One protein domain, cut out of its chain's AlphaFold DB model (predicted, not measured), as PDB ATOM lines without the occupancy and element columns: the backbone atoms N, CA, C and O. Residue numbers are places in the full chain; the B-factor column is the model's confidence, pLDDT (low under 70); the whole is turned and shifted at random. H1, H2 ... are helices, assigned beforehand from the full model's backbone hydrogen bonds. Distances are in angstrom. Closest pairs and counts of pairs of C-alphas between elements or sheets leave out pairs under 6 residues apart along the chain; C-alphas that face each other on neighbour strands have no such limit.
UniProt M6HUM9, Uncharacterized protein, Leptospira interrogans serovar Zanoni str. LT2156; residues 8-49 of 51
ATOM      1  N   ARG A   8      29.739  42.246 -45.899       80.75
ATOM      2  CA  ARG A   8      28.907  43.209 -46.640       80.75
ATOM      3  C   ARG A   8      27.396  43.063 -46.430       80.75
ATOM      4  O   ARG A   8      26.686  43.997 -46.772       80.75
ATOM      5  N   VAL A   9      26.911  41.927 -45.924       87.81
ATOM      6  CA  VAL A   9      25.480  41.711 -45.637       87.81
ATOM      7  C   VAL A   9      25.116  42.020 -44.186       87.81
ATOM      8  O   VAL A   9      23.974  41.823 -43.786       87.81
ATOM      9  N   ILE A  10      26.082  42.477 -43.386       86.06
ATOM     10  CA  ILE A  10      25.820  42.871 -42.005       86.06
ATOM     11  C   ILE A  10      24.862  44.072 -42.002       86.06
ATOM     12  O   ILE A  10      25.080  45.011 -42.774       86.06
ATOM     13  N   PRO A  11      23.822  44.059 -41.147       89.12
ATOM     14  CA  PRO A  11      22.919  45.188 -41.001       89.12
ATOM     15  C   PRO A  11      23.673  46.484 -40.691       89.12
ATOM     16  O   PRO A  11      24.578  46.511 -39.856       89.12
ATOM     17  N   ASN A  12      23.266  47.576 -41.340       85.00
ATOM     18  CA  ASN A  12      23.936  48.873 -41.214       85.00
ATOM     19  C   ASN A  12      23.940  49.434 -39.780       85.00
ATOM     20  O   ASN A  12      24.786  50.269 -39.472       85.00
ATOM     21  N   GLU A  13      23.052  48.967 -38.895       92.75
ATOM     22  CA  GLU A  13      23.045  49.334 -37.469       92.75
ATOM     23  C   GLU A  13      24.354  48.968 -36.745       92.75
ATOM     24  O   GLU A  13      24.742  49.637 -35.790       92.75
ATOM     25  N   PHE A  14      25.088  47.963 -37.238       88.06
ATOM     26  CA  PHE A  14      26.398  47.563 -36.710       88.06
ATOM     27  C   PHE A  14      27.572  48.302 -37.378       88.06
ATOM     28  O   PHE A  14      28.734  48.096 -37.020       88.06
ATOM     29  N   GLY A  15      27.285  49.184 -38.340       88.44
ATOM     30  CA  GLY A  15      28.267  49.895 -39.152       88.44
ATOM     31  C   GLY A  15      28.674  49.138 -40.418       88.44
ATOM     32  O   GLY A  15      28.077  48.138 -40.808       88.44
ATOM     33  N   SER A  16      29.714  49.632 -41.098       90.50
ATOM     34  CA  SER A  16      30.157  49.027 -42.359       90.50
ATOM     35  C   SER A  16      30.712  47.613 -42.153       90.50
ATOM     36  O   SER A  16      31.389  47.328 -41.159       90.50
ATOM     37  N   GLY A  17      30.532  46.748 -43.155       90.81
ATOM     38  CA  GLY A  17      31.116  45.406 -43.149       90.81
ATOM     39  C   GLY A  17      32.636  45.385 -42.950       90.81
ATOM     40  O   GLY A  17      33.159  44.512 -42.265       90.81
ATOM     41  N   GLN A  18      33.357  46.375 -43.486       90.50
ATOM     42  CA  GLN A  18      34.807  46.501 -43.281       90.50
ATOM     43  C   GLN A  18      35.156  46.821 -41.824       90.50
ATOM     44  O   GLN A  18      36.077  46.221 -41.269       90.50
ATOM     45  N   THR A  19      34.409  47.727 -41.190       92.31
ATOM     46  CA  THR A  19      34.595  48.066 -39.772       92.31
ATOM     47  C   THR A  19      34.331  46.848 -38.889       92.31
ATOM     48  O   THR A  19      35.140  46.547 -38.011       92.31
ATOM     49  N   CYS A  20      33.255  46.107 -39.170       92.69
ATOM     50  CA  CYS A  20      32.925  44.869 -38.465       92.69
ATOM     51  C   CYS A  20      34.032  43.820 -38.621       92.69
ATOM     52  O   CYS A  20      34.475  43.242 -37.630       92.69
ATOM     53  N   HIS A  21      34.535  43.623 -39.844       91.50
ATOM     54  CA  HIS A  21      35.609  42.668 -40.104       91.50
ATOM     55  C   HIS A  21      36.898  43.030 -39.357       91.50
ATOM     56  O   HIS A  21      37.506  42.171 -38.719       91.50
ATOM     57  N   ARG A  22      37.295  44.308 -39.380       94.19
ATOM     58  CA  ARG A  22      38.480  44.780 -38.652       94.19
ATOM     59  C   ARG A  22      38.336  44.564 -37.148       94.19
ATOM     60  O   ARG A  22      39.251  44.037 -36.522       94.19
ATOM     61  N   ARG A  23      37.180  44.908 -36.575       95.25
ATOM     62  CA  ARG A  23      36.920  44.695 -35.145       95.25
ATOM     63  C   ARG A  23      36.932  43.211 -34.779       95.25
ATOM     64  O   ARG A  23      37.483  42.845 -33.745       95.25
ATOM     65  N   PHE A  24      36.377  42.355 -35.634       93.81
ATOM     66  CA  PHE A  24      36.435  40.909 -35.445       93.81
ATOM     67  C   PHE A  24      37.884  40.404 -35.380       93.81
ATOM     68  O   PHE A  24      38.235  39.682 -34.450       93.81
ATOM     69  N   GLN A  25      38.744  40.839 -36.306       95.62
ATOM     70  CA  GLN A  25      40.166  40.478 -36.297       95.62
ATOM     71  C   GLN A  25      40.897  40.996 -35.047       95.62
ATOM     72  O   GLN A  25      41.719  40.281 -34.475       95.62
ATOM     73  N   GLU A  26      40.601  42.220 -34.598       97.81
ATOM     74  CA  GLU A  26      41.139  42.773 -33.344       97.81
ATOM     75  C   GLU A  26      40.770  41.881 -32.144       97.81
ATOM     76  O   GLU A  26      41.624  41.556 -31.317       97.81
ATOM     77  N   TRP A  27      39.516  41.429 -32.067       97.75
ATOM     78  CA  TRP A  27      39.039  40.533 -31.012       97.75
ATOM     79  C   TRP A  27      39.637  39.133 -31.077       97.75
ATOM     80  O   TRP A  27      39.956  38.560 -30.030       97.75
ATOM     81  N   GLU A  28      39.805  38.587 -32.279       97.12
ATOM     82  CA  GLU A  28      40.462  37.299 -32.488       97.12
ATOM     83  C   GLU A  28      41.907  37.344 -31.974       97.12
ATOM     84  O   GLU A  28      42.278  36.535 -31.120       97.12
ATOM     85  N   ARG A  29      42.684  38.358 -32.383       97.75
ATOM     86  CA  ARG A  29      44.068  38.568 -31.917       97.75
ATOM     87  C   ARG A  29      44.149  38.789 -30.408       97.75
ATOM     88  O   ARG A  29      45.058  38.284 -29.759       97.75
ATOM     89  N   ALA A  30      43.183  39.502 -29.832       98.00
ATOM     90  CA  ALA A  30      43.086  39.708 -28.387       98.00
ATOM     91  C   ALA A  30      42.579  38.468 -27.613       98.00
ATOM     92  O   ALA A  30      42.481  38.494 -26.377       98.00
ATOM     93  N   GLY A  31      42.228  37.382 -28.314       97.81
ATOM     94  CA  GLY A  31      41.754  36.133 -27.729       97.81
ATOM     95  C   GLY A  31      40.385  36.243 -27.054       97.81
ATOM     96  O   GLY A  31      40.091  35.462 -26.146       97.81
ATOM     97  N   VAL A  32      39.549  37.204 -27.459       98.19
ATOM     98  CA  VAL A  32      38.238  37.475 -26.840       98.19
ATOM     99  C   VAL A  32      37.355  36.230 -26.867       98.19
ATOM    100  O   VAL A  32      36.857  35.806 -25.825       98.19
ATOM    101  N   PHE A  33      37.239  35.570 -28.020       96.94
ATOM    102  CA  PHE A  33      36.417  34.363 -28.158       96.94
ATOM    103  C   PHE A  33      36.910  33.210 -27.277       96.94
ATOM    104  O   PHE A  33      36.104  32.510 -26.670       96.94
ATOM    105  N   LYS A  34      38.230  33.063 -27.107       97.12
ATOM    106  CA  LYS A  34      38.811  32.063 -26.195       97.12
ATOM    107  C   LYS A  34      38.449  32.348 -24.735       97.12
ATOM    108  O   LYS A  34      38.182  31.416 -23.980       97.12
ATOM    109  N   LYS A  35      38.432  33.622 -24.325       97.69
ATOM    110  CA  LYS A  35      38.021  34.036 -22.971       97.69
ATOM    111  C   LYS A  35      36.531  33.777 -22.735       97.69
ATOM    112  O   LYS A  35      36.170  33.237 -21.690       97.69
ATOM    113  N   ILE A  36      35.690  34.096 -23.721       97.69
ATOM    114  CA  ILE A  36      34.249  33.810 -23.684       97.69
ATOM    115  C   ILE A  36      34.019  32.302 -23.557       97.69
ATOM    116  O   ILE A  36      33.331  31.870 -22.639       97.69
ATOM    117  N   TYR A  37      34.668  31.498 -24.401       96.94
ATOM    118  CA  TYR A  37      34.539  30.041 -24.382       96.94
ATOM    119  C   TYR A  37      34.885  29.438 -23.016       96.94
ATOM    120  O   TYR A  37      34.089  28.694 -22.451       96.94
ATOM    121  N   LYS A  38      36.024  29.827 -22.426       96.94
ATOM    122  CA  LYS A  38      36.405  29.389 -21.071       96.94
ATOM    123  C   LYS A  38      35.371  29.775 -20.011       96.94
ATOM    124  O   LYS A  38      35.124  28.999 -19.093       96.94
ATOM    125  N   SER A  39      34.784  30.964 -20.128       96.62
ATOM    126  CA  SER A  39      33.777  31.449 -19.178       96.62
ATOM    127  C   SER A  39      32.476  30.650 -19.284       96.62
ATOM    128  O   SER A  39      31.906  30.276 -18.264       96.62
ATOM    129  N   ILE A  40      32.045  30.335 -20.511       96.56
ATOM    130  CA  ILE A  40      30.864  29.502 -20.770       96.56
ATOM    131  C   ILE A  40      31.091  28.073 -20.273       96.56
ATOM    132  O   ILE A  40      30.215  27.533 -19.607       96.56
ATOM    133  N   LEU A  41      32.259  27.482 -20.543       96.31
ATOM    134  CA  LEU A  41      32.603  26.153 -20.031       96.31
ATOM    135  C   LEU A  41      32.564  26.116 -18.504       96.31
ATOM    136  O   LEU A  41      31.868  25.283 -17.941       96.31
ATOM    137  N   LYS A  42      33.208  27.080 -17.835       95.06
ATOM    138  CA  LYS A  42      33.168  27.170 -16.370       95.06
ATOM    139  C   LYS A  42      31.733  27.269 -15.845       95.06
ATOM    140  O   LYS A  42      31.389  26.621 -14.863       95.06
ATOM    141  N   TYR A  43      30.895  28.084 -16.487       95.12
ATOM    142  CA  TYR A  43      29.483  28.183 -16.127       95.12
ATOM    143  C   TYR A  43      28.747  26.849 -16.322       95.12
ATOM    144  O   TYR A  43      27.952  26.456 -15.471       95.12
ATOM    145  N   TYR A  44      29.025  26.142 -17.417       94.75
ATOM    146  CA  TYR A  44      28.438  24.839 -17.702       94.75
ATOM    147  C   TYR A  44      28.860  23.783 -16.675       94.75
ATOM    148  O   TYR A  44      27.993  23.070 -16.173       94.75
ATOM    149  N   ASP A  45      30.141  23.713 -16.314       94.12
ATOM    150  CA  ASP A  45      30.654  22.753 -15.329       94.12
ATOM    151  C   ASP A  45      29.971  22.943 -13.971       94.12
ATOM    152  O   ASP A  45      29.466  21.983 -13.388       94.12
ATOM    153  N   VAL A  46      29.858  24.200 -13.522       93.12
ATOM    154  CA  VAL A  46      29.142  24.563 -12.288       93.12
ATOM    155  C   VAL A  46      27.662  24.192 -12.382       93.12
ATOM    156  O   VAL A  46      27.114  23.587 -11.461       93.12
ATOM    157  N   LYS A  47      26.996  24.523 -13.496       91.94
ATOM    158  CA  LYS A  47      25.566  24.239 -13.682       91.94
ATOM    159  C   LYS A  47      25.269  22.738 -13.680       91.94
ATOM    160  O   LYS A  47      24.237  22.327 -13.154       91.94
ATOM    161  N   ASN A  48      26.150  21.932 -14.267       92.94
ATOM    162  CA  ASN A  48      25.961  20.489 -14.408       92.94
ATOM    163  C   ASN A  48      26.624  19.675 -13.289       92.94
ATOM    164  O   ASN A  48      26.555  18.451 -13.331       92.94
ATOM    165  N   LYS A  49      27.227  20.333 -12.284       79.19
ATOM    166  CA  LYS A  49      27.932  19.686 -11.160       79.19
ATOM    167  C   LYS A  49      29.016  18.705 -11.626       79.19
ATOM    168  O   LYS A  49      29.188  17.637 -11.049       79.19
TER     169      LYS A  49
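Overview. This is residues 8 to 49 of the 51 residues of an uncharacterized protein of Leptospira interrogans serovar Zanoni str. LT2156 (UniProt M6HUM9). Two helices meet end to end at a corner and make a wide, open V, with residues 8 to 16 looped at the beginning of H1. H2, the longer arm, sticks out with residues 34 to 48. The printed part has 42 residues, with H1 then H2 along it and no named strand; the class is all helix. It is extended, with a radius of gyration of the C-alphas of 14.7 A and spans of 43 by 21 by 11 A.

Along the chain. Start at C-alpha 8, at (28.907, 43.209, -46.640). Find C-alpha 17 at (31.116, 45.406, -43.149); from there H1, residues 17 to 29, runs 18.5 A. H2, residues 32 to 48, runs 24.4 A to C-alpha 48 at (25.961, 20.489, -14.408).

Arrangement. Look at Trp 27 and Phe 33, whose C-alphas, the closest of H1 and H2, are 7.3 A apart: the helices are close but not clearly touching. They run the same way at a steep tilt of 66 degrees. In H1 and H2 every O i to N i+4 pair is within hydrogen-bond range.

Size, cuts and confidence. The C-alphas farthest apart, of Ser 16 and Lys 49, are 42.9 A apart. The printed part has no cut, the link from H1 to H2 is tight, and no printed residue is under 70 in pLDDT.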